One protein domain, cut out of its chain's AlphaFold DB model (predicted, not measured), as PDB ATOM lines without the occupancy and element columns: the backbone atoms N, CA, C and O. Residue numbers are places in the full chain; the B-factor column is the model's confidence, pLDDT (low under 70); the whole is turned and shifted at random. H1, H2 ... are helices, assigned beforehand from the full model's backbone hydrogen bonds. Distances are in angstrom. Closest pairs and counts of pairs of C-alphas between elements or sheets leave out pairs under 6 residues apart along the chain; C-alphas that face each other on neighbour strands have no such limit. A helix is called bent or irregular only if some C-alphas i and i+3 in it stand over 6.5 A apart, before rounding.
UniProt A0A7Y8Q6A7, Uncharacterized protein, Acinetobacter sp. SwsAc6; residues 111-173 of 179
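Overview. This is residues 111 to 173 of the 179 residues of an uncharacterized protein of Acinetobacter sp. SwsAc6 (UniProt A0A7Y8Q6A7). Three helices with few contacts between them make a loose frame: the long helix H1 runs along one side, H2 stands at the far end of the frame, and the short helix H3 lies between the two on the remaining side. From H2 an unnamed stretch runs out to Tyr 147 and folds back past H2 to H3, and after H3 the last residues, 162 to 173, run back toward the beginning of H1. The printed part has 63 residues with three named helices, in the order H1, H2, H3, and no named strand; the class is all helix. The whole is compact, with a radius of gyration of the C-alphas of 12.2 A, and only just elongated, with spans of 35 by 23 by 17 A.

Arrangement. H1, residues 111 to 126, touches no helix. A tight link of 4 residues joins it to H2, residues 131 to 142, yet H1 and H2 are apart, only just, with their closest C-alphas 8.0 A from each other. A long link of 12 residues, 143 to 154, joins H2 to H3, residues 155 to 161. H2 and H3 only just touch, with 3 pairs of C-alphas within 8 A, and H2 does so with residue 142 alone. Their closest C-alphas are those of Leu 142 and Asp 157, 5.9 A apart. Their lines stand at a steep tilt of 44 degrees, and they run the same way. H1 and H3 are close but not clearly touching; their closest C-alphas are those of Phe 122 and Phe 158, 7.7 A apart. They run opposite ways at a steep tilt of 59 degrees. In H2 and H3 every pair of O i and N i+4 is within hydrogen-bond range; in H1 10 of 12 are.

Along the chain. H1 begins at C-alpha 111, at (-40.386, 32.665, -6.946), and measures 23.6 A from first to last C-alpha. It is irregular: C-alphas 112 and 115 are 7.6 A apart. H2 begins at C-alpha 131, at (-28.601, 18.443, 19.078), and measures 14.8 A. It is irregular, but only just: C-alphas 139 and 142 are 6.7 A apart. H3 measures 10.0 A and ends at C-alpha 161, at (-37.771, 33.986, 10.955).

Size, cuts and confidence. The two C-alphas farthest apart are those of Glu 112 and Tyr 147, at 37.0 A, while the first and last printed C-alphas, of Cys 111 and Lys 173, are 13.1 A apart. The printed part has no cut. Two stretches of 12 residues have no named element: 143 to 154, the long link, and 162 to 173. The mean pLDDT of the printed part is 87.1; residues 171 to 173 are under 70.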
ATOM      1  N   CYS A 111     -39.041  33.059  -7.351       85.31
ATOM      2  CA  CYS A 111     -40.386  32.665  -6.946       85.31
ATOM      3  C   CYS A 111     -40.659  31.176  -7.198       85.31
ATOM      4  O   CYS A 111     -41.107  30.465  -6.296       85.31
ATOM      5  N   GLU A 112     -40.267  30.686  -8.375       84.94
ATOM      6  CA  GLU A 112     -40.464  29.315  -8.843       84.94
ATOM      7  C   GLU A 112     -39.769  28.252  -7.975       84.94
ATOM      8  O   GLU A 112     -40.172  27.090  -7.973       84.94
ATOM      9  N   TYR A 113     -38.754  28.639  -7.195       87.94
ATOM     10  CA  TYR A 113     -38.011  27.727  -6.321       87.94
ATOM     11  C   TYR A 113     -38.296  27.940  -4.836       87.94
ATOM     12  O   TYR A 113     -37.933  27.089  -4.025       87.94
ATOM     13  N   ARG A 114     -38.932  29.055  -4.454       87.00
ATOM     14  CA  ARG A 114     -39.045  29.490  -3.055       87.00
ATOM     15  C   ARG A 114     -39.688  28.433  -2.161       87.00
ATOM     16  O   ARG A 114     -39.156  28.151  -1.088       87.00
ATOM     17  N   ILE A 115     -40.803  27.840  -2.595       87.31
ATOM     18  CA  ILE A 115     -41.532  26.853  -1.785       87.31
ATOM     19  C   ILE A 115     -40.688  25.595  -1.561       87.31
ATOM     20  O   ILE A 115     -40.452  25.209  -0.417       87.31
ATOM     21  N   ASN A 116     -40.200  24.985  -2.643       89.12
ATOM     22  CA  ASN A 116     -39.422  23.749  -2.562       89.12
ATOM     23  C   ASN A 116     -38.122  23.961  -1.783       89.12
ATOM     24  O   ASN A 116     -37.811  23.169  -0.900       89.12
ATOM     25  N   PHE A 117     -37.428  25.078  -2.017       91.75
ATOM     26  CA  PHE A 117     -36.187  25.402  -1.322       91.75
ATOM     27  C   PHE A 117     -36.362  25.465   0.200       91.75
ATOM     28  O   PHE A 117     -35.622  24.810   0.930       91.75
ATOM     29  N   TYR A 118     -37.337  26.229   0.704       92.69
ATOM     30  CA  TYR A 118     -37.527  26.357   2.153       92.69
ATOM     31  C   TYR A 118     -38.080  25.072   2.789       92.69
ATOM     32  O   TYR A 118     -37.762  24.806   3.949       92.69
ATOM     33  N   LYS A 119     -38.854  24.260   2.052       91.31
ATOM     34  CA  LYS A 119     -39.269  22.923   2.509       91.31
ATOM     35  C   LYS A 119     -38.071  21.986   2.646       91.31
ATOM     36  O   LYS A 119     -37.856  21.448   3.725       91.31
ATOM     37  N   GLU A 120     -37.246  21.873   1.608       92.25
ATOM     38  CA  GLU A 120     -36.029  21.052   1.634       92.25
ATOM     39  C   GLU A 120     -35.041  21.521   2.709       92.25
ATOM     40  O   GLU A 120     -34.442  20.698   3.399       92.25
ATOM     41  N   LEU A 121     -34.894  22.838   2.889       93.69
ATOM     42  CA  LEU A 121     -34.051  23.418   3.932       93.69
ATOM     43  C   LEU A 121     -34.548  23.046   5.334       93.69
ATOM     44  O   LEU A 121     -33.746  22.658   6.184       93.69
ATOM     45  N   PHE A 122     -35.857  23.154   5.574       93.88
ATOM     46  CA  PHE A 122     -36.464  22.765   6.844       93.88
ATOM     47  C   PHE A 122     -36.313  21.262   7.096       93.88
ATOM     48  O   PHE A 122     -35.838  20.859   8.158       93.88
ATOM     49  N   ASP A 123     -36.630  20.431   6.104       92.56
ATOM     50  CA  ASP A 123     -36.499  18.978   6.207       92.56
ATOM     51  C   ASP A 123     -35.049  18.572   6.483       92.56
ATOM     52  O   ASP A 123     -34.794  17.742   7.356       92.56
ATOM     53  N   TYR A 124     -34.083  19.191   5.797       91.88
ATOM     54  CA  TYR A 124     -32.663  18.965   6.056       91.88
ATOM     55  C   TYR A 124     -32.300  19.276   7.509       91.88
ATOM     56  O   TYR A 124     -31.640  18.467   8.159       91.88
ATOM     57  N   LEU A 125     -32.740  20.423   8.031       91.25
ATOM     58  CA  LEU A 125     -32.472  20.819   9.412       91.25
ATOM     59  C   LEU A 125     -33.082  19.847  10.428       91.25
ATOM     60  O   LEU A 125     -32.414  19.492  11.391       91.25
ATOM     61  N   THR A 126     -34.315  19.385  10.207       90.06
ATOM     62  CA  THR A 126     -34.969  18.413  11.107       90.06
ATOM     63  C   THR A 126     -34.329  17.023  11.088       90.06
ATOM     64  O   THR A 126     -34.524  16.258  12.026       90.06
ATOM     65  N   LYS A 127     -33.548  16.704  10.049       91.19
ATOM     66  CA  LYS A 127     -32.769  15.461   9.936       91.19
ATOM     67  C   LYS A 127     -31.356  15.579  10.510       91.19
ATOM     68  O   LYS A 127     -30.604  14.610  10.460       91.19
ATOM     69  N   LEU A 128     -30.954  16.751  11.009       88.06
ATOM     70  CA  LEU A 128     -29.674  16.887  11.695       88.06
ATOM     71  C   LEU A 128     -29.744  16.192  13.057       88.06
ATOM     72  O   LEU A 128     -30.550  16.558  13.899       88.06
ATOM     73  N   GLU A 129     -28.839  15.248  13.286       86.19
ATOM     74  CA  GLU A 129     -28.705  14.537  14.569       86.19
ATOM     75  C   GLU A 129     -27.855  15.316  15.597       86.19
ATOM     76  O   GLU A 129     -27.643  14.867  16.719       86.19
ATOM     77  N   ASP A 130     -27.332  16.487  15.223       87.06
ATOM     78  CA  ASP A 130     -26.464  17.312  16.071       87.06
ATOM     79  C   ASP A 130     -27.310  18.234  16.970       87.06
ATOM     80  O   ASP A 130     -27.576  19.389  16.630       87.06
ATOM     81  N   GLU A 131     -27.756  17.713  18.118       87.00
ATOM     82  CA  GLU A 131     -28.601  18.443  19.078       87.00
ATOM     83  C   GLU A 131     -27.967  19.755  19.561       87.00
ATOM     84  O   GLU A 131     -28.659  20.762  19.710       87.00
ATOM     85  N   ASN A 132     -26.645  19.773  19.751       85.25
ATOM     86  CA  ASN A 132     -25.906  20.976  20.136       85.25
ATOM     87  C   ASN A 132     -25.991  22.050  19.048       85.25
ATOM     88  O   ASN A 132     -26.202  23.232  19.337       85.25
ATOM     89  N   LEU A 133     -25.843  21.653  17.782       87.75
ATOM     90  CA  LEU A 133     -26.008  22.565  16.657       87.75
ATOM     91  C   LEU A 133     -27.441  23.098  16.569       87.75
ATOM     92  O   LEU A 133     -27.622  24.300  16.364       87.75
ATOM     93  N   LEU A 134     -28.445  22.239  16.754       90.31
ATOM     94  CA  LEU A 134     -29.854  22.645  16.755       90.31
ATOM     95  C   LEU A 134     -30.165  23.615  17.901       90.31
ATOM     96  O   LEU A 134     -30.795  24.650  17.669       90.31
ATOM     97  N   TYR A 135     -29.661  23.340  19.105       88.94
ATOM     98  CA  TYR A 135     -29.762  24.244  20.249       88.94
ATOM     99  C   TYR A 135     -29.165  25.619  19.934       88.94
ATOM    100  O   TYR A 135     -29.814  26.638  20.167       88.94
ATOM    101  N   LEU A 136     -27.958  25.671  19.356       87.81
ATOM    102  CA  LEU A 136     -27.297  26.933  19.002       87.81
ATOM    103  C   LEU A 136     -28.054  27.701  17.911       87.81
ATOM    104  O   LEU A 136     -28.217  28.917  18.025       87.81
ATOM    105  N   ILE A 137     -28.553  27.009  16.882       90.69
ATOM    106  CA  ILE A 137     -29.405  27.618  15.849       90.69
ATOM    107  C   ILE A 137     -30.652  28.232  16.495       90.69
ATOM    108  O   ILE A 137     -30.991  29.384  16.218       90.69
ATOM    109  N   ASN A 138     -31.318  27.507  17.391       90.19
ATOM    110  CA  ASN A 138     -32.489  28.036  18.078       90.19
ATOM    111  C   ASN A 138     -32.140  29.225  18.974       90.19
ATOM    112  O   ASN A 138     -32.781  30.266  18.865       90.19
ATOM    113  N   LYS A 139     -31.118  29.100  19.820       88.38
ATOM    114  CA  LYS A 139     -30.728  30.127  20.791       88.38
ATOM    115  C   LYS A 139     -30.361  31.449  20.135       88.38
ATOM    116  O   LYS A 139     -30.804  32.504  20.576       88.38
ATOM    117  N   GLU A 140     -29.536  31.386  19.100       87.00
ATOM    118  CA  GLU A 140     -28.881  32.576  18.562       87.00
ATOM    119  C   GLU A 140     -29.580  33.129  17.314       87.00
ATOM    120  O   GLU A 140     -29.382  34.294  16.964       87.00
ATOM    121  N   ILE A 141     -30.393  32.311  16.632       89.69
ATOM    122  CA  ILE A 141     -31.006  32.671  15.347       89.69
ATOM    123  C   ILE A 141     -32.532  32.712  15.456       89.69
ATOM    124  O   ILE A 141     -33.125  33.780  15.314       89.69
ATOM    125  N   LEU A 142     -33.179  31.569  15.702       90.50
ATOM    126  CA  LEU A 142     -34.639  31.452  15.566       90.50
ATOM    127  C   LEU A 142     -35.423  31.975  16.777       90.50
ATOM    128  O   LEU A 142     -36.525  32.501  16.627       90.50
ATOM    129  N   LYS A 143     -34.863  31.839  17.979       88.81
ATOM    130  CA  LYS A 143     -35.483  32.183  19.267       88.81
ATOM    131  C   LYS A 143     -34.570  33.075  20.103       88.81
ATOM    132  O   LYS A 143     -34.536  32.966  21.328       88.81
ATOM    133  N   ARG A 144     -33.851  33.978  19.433       82.69
ATOM    134  CA  ARG A 144     -33.031  34.991  20.096       82.69
ATOM    135  C   ARG A 144     -33.861  35.729  21.155       82.69
ATOM    136  O   ARG A 144     -35.027  36.052  20.925       82.69
ATOM    137  N   ASP A 145     -33.267  35.922  22.330       82.31
ATOM    138  CA  ASP A 145     -33.871  36.586  23.496       82.31
ATOM    139  C   ASP A 145     -35.072  35.847  24.131       82.31
ATOM    140  O   ASP A 145     -35.816  36.419  24.931       82.31
ATOM    141  N   LYS A 146     -35.283  34.562  23.809       83.19
ATOM    142  CA  LYS A 146     -36.301  33.721  24.459       83.19
ATOM    143  C   LYS A 146     -35.710  32.910  25.612       83.19
ATOM    144  O   LYS A 146     -34.593  32.414  25.538       83.19
ATOM    145  N   TYR A 147     -36.516  32.719  26.658       79.19
ATOM    146  CA  TYR A 147     -36.144  31.934  27.842       79.19
ATOM    147  C   TYR A 147     -36.085  30.423  27.577       79.19
ATOM    148  O   TYR A 147     -35.219  29.741  28.114       79.19
ATOM    149  N   HIS A 148     -36.999  29.891  26.761       87.44
ATOM    150  CA  HIS A 148     -37.034  28.469  26.426       87.44
ATOM    151  C   HIS A 148     -36.461  28.225  25.028       87.44
ATOM    152  O   HIS A 148     -37.041  28.666  24.029       87.44
ATOM    153  N   ILE A 149     -35.342  27.501  24.973       88.12
ATOM    154  CA  ILE A 149     -34.650  27.128  23.740       88.12
ATOM    155  C   ILE A 149     -34.759  25.606  23.552       88.12
ATOM    156  O   ILE A 149     -34.165  24.865  24.333       88.12
ATOM    157  N   PRO A 150     -35.512  25.130  22.549       86.69
ATOM    158  CA  PRO A 150     -35.628  23.707  22.244       86.69
ATOM    159  C   PRO A 150     -34.385  23.180  21.508       86.69
ATOM    160  O   PRO A 150     -33.689  23.935  20.828       86.69
ATOM    161  N   ASN A 151     -34.178  21.863  21.546       86.56
ATOM    162  CA  ASN A 151     -33.175  21.164  20.721       86.56
ATOM    163  C   ASN A 151     -33.738  20.701  19.365       86.56
ATOM    164  O   ASN A 151     -33.070  19.999  18.620       86.56
ATOM    165  N   ILE A 152     -34.970  21.099  19.032       89.69
ATOM    166  CA  ILE A 152     -35.623  20.838  17.746       89.69
ATOM    167  C   ILE A 152     -36.030  22.155  17.094       89.69
ATOM    168  O   ILE A 152     -36.314  23.134  17.788       89.69
ATOM    169  N   ILE A 153     -36.085  22.197  15.766       91.12
ATOM    170  CA  ILE A 153     -36.556  23.380  15.039       91.12
ATOM    171  C   ILE A 153     -38.056  23.254  14.783       91.12
ATOM    172  O   ILE A 153     -38.508  22.356  14.072       91.12
ATOM    173  N   TYR A 154     -38.840  24.177  15.339       91.12
ATOM    174  CA  TYR A 154     -40.275  24.231  15.084       91.12
ATOM    175  C   TYR A 154     -40.584  24.947  13.767       91.12
ATOM    176  O   TYR A 154     -39.987  25.974  13.437       91.12
ATOM    177  N   LYS A 155     -41.594  24.443  13.043       92.12
ATOM    178  CA  LYS A 155     -42.103  25.059  11.803       92.12
ATOM    179  C   LYS A 155     -42.461  26.530  11.997       92.12
ATOM    180  O   LYS A 155     -42.153  27.350  11.143       92.12
ATOM    181  N   THR A 156     -43.094  26.862  13.120       91.19
ATOM    182  CA  THR A 156     -43.536  28.223  13.447       91.19
ATOM    183  C   THR A 156     -42.364  29.188  13.597       91.19
ATOM    184  O   THR A 156     -42.396  30.269  13.015       91.19
ATOM    185  N   ASP A 157     -41.311  28.792  14.315       92.50
ATOM    186  CA  ASP A 157     -40.107  29.612  14.489       92.50
ATOM    187  C   ASP A 157     -39.406  29.842  13.139       92.50
ATOM    188  O   ASP A 157     -39.036  30.968  12.808       92.50
ATOM    189  N   PHE A 158     -39.304  28.792  12.318       93.69
ATOM    190  CA  PHE A 158     -38.724  28.865  10.976       93.69
ATOM    191  C   PHE A 158     -39.526  29.779  10.033       93.69
ATOM    192  O   PHE A 158     -38.956  30.653   9.377       93.69
ATOM    193  N   ILE A 159     -40.856  29.622  10.002       92.31
ATOM    194  CA  ILE A 159     -41.776  30.473   9.232       92.31
ATOM    195  C   ILE A 159     -41.618  31.934   9.642       92.31
ATOM    196  O   ILE A 159     -41.462  32.798   8.779       92.31
ATOM    197  N   ASN A 160     -41.637  32.211  10.946       91.81
ATOM    198  CA  ASN A 160     -41.550  33.571  11.465       91.81
ATOM    199  C   ASN A 160     -40.209  34.220  11.111       91.81
ATOM    200  O   ASN A 160     -40.182  35.370  10.670       91.81
ATOM    201  N   TYR A 161     -39.108  33.479  11.250       93.00
ATOM    202  CA  TYR A 161     -37.771  33.986  10.955       93.00
ATOM    203  C   TYR A 161     -37.610  34.395   9.483       93.00
ATOM    204  O   TYR A 161     -37.074  35.469   9.191       93.00
ATOM    205  N   PHE A 162     -38.112  33.578   8.552       91.94
ATOM    206  CA  PHE A 162     -38.062  33.861   7.112       91.94
ATOM    207  C   PHE A 162     -39.263  34.661   6.590       91.94
ATOM    208  O   PHE A 162     -39.358  34.901   5.384       91.94
ATOM    209  N   LYS A 163     -40.173  35.090   7.478       91.12
ATOM    210  CA  LYS A 163     -41.415  35.804   7.137       91.12
ATOM    211  C   LYS A 163     -42.221  35.072   6.053       91.12
ATOM    212  O   LYS A 163     -42.677  35.676   5.081       91.12
ATOM    213  N   LEU A 164     -42.343  33.754   6.190       88.94
ATOM    214  CA  LEU A 164     -43.127  32.913   5.285       88.94
ATOM    215  C   LEU A 164     -44.623  32.972   5.660       88.94
ATOM    216  O   LEU A 164     -44.961  33.310   6.797       88.94
ATOM    217  N   PRO A 165     -45.544  32.629   4.742       87.19
ATOM    218  CA  PRO A 165     -46.961  32.485   5.076       87.19
ATOM    219  C   PRO A 165     -47.202  31.435   6.173       87.19
ATOM    220  O   PRO A 165     -46.515  30.418   6.236       87.19
ATOM    221  N   ARG A 166     -48.203  31.642   7.037       83.75
ATOM    222  CA  ARG A 166     -48.464  30.756   8.194       83.75
ATOM    223  C   ARG A 166     -48.726  29.297   7.804       83.75
ATOM    224  O   ARG A 166     -48.299  28.395   8.508       83.75
ATOM    225  N   ASN A 167     -49.371  29.083   6.664       82.38
ATOM    226  CA  ASN A 167     -49.700  27.775   6.092       82.38
ATOM    227  C   ASN A 167     -48.660  27.296   5.061       82.38
ATOM    228  O   ASN A 167     -48.967  26.454   4.217       82.38
ATOM    229  N   PHE A 168     -47.423  27.811   5.111       85.81
ATOM    230  CA  PHE A 168     -46.366  27.506   4.136       85.81
ATOM    231  C   PHE A 168     -46.098  26.001   3.959       85.81
ATOM    232  O   PHE A 168     -45.845  25.536   2.847       85.81
ATOM    233  N   PHE A 169     -46.186  25.219   5.038       84.06
ATOM    234  CA  PHE A 169     -45.996  23.766   4.977       84.06
ATOM    235  C   PHE A 169     -47.273  22.976   4.652       84.06
ATOM    236  O   PHE A 169     -47.174  21.786   4.372       84.06
ATOM    237  N   GLU A 170     -48.444  23.609   4.689       80.56
ATOM    238  CA  GLU A 170     -49.760  22.959   4.578       80.56
ATOM    239  C   GLU A 170     -50.369  23.141   3.182       80.56
ATOM    240  O   GLU A 170     -50.969  22.218   2.634       80.56
ATOM    241  N   ASN A 171     -50.157  24.304   2.559       64.25
ATOM    242  CA  ASN A 171     -50.678  24.593   1.230       64.25
ATOM    243  C   ASN A 171     -49.693  24.160   0.137       64.25
ATOM    244  O   ASN A 171     -48.596  24.700  -0.002       64.25
ATOM    245  N   TYR A 172     -50.107  23.186  -0.673       53.31
ATOM    246  CA  TYR A 172     -49.366  22.728  -1.856       53.31
ATOM    247  C   TYR A 172     -49.615  23.578  -3.112       53.31
ATOM    248  O   TYR A 172     -48.898  23.418  -4.096       53.31
ATOM    249  N   LYS A 173     -50.615  24.471  -3.106       52.53
ATOM    250  CA  LYS A 173     -50.939  25.299  -4.275       52.53
ATOM    251  C   LYS A 173     -50.043  26.540  -4.316       52.53
ATOM    252  O   LYS A 173     -50.214  27.461  -3.521       52.53
TER     253      LYS A 173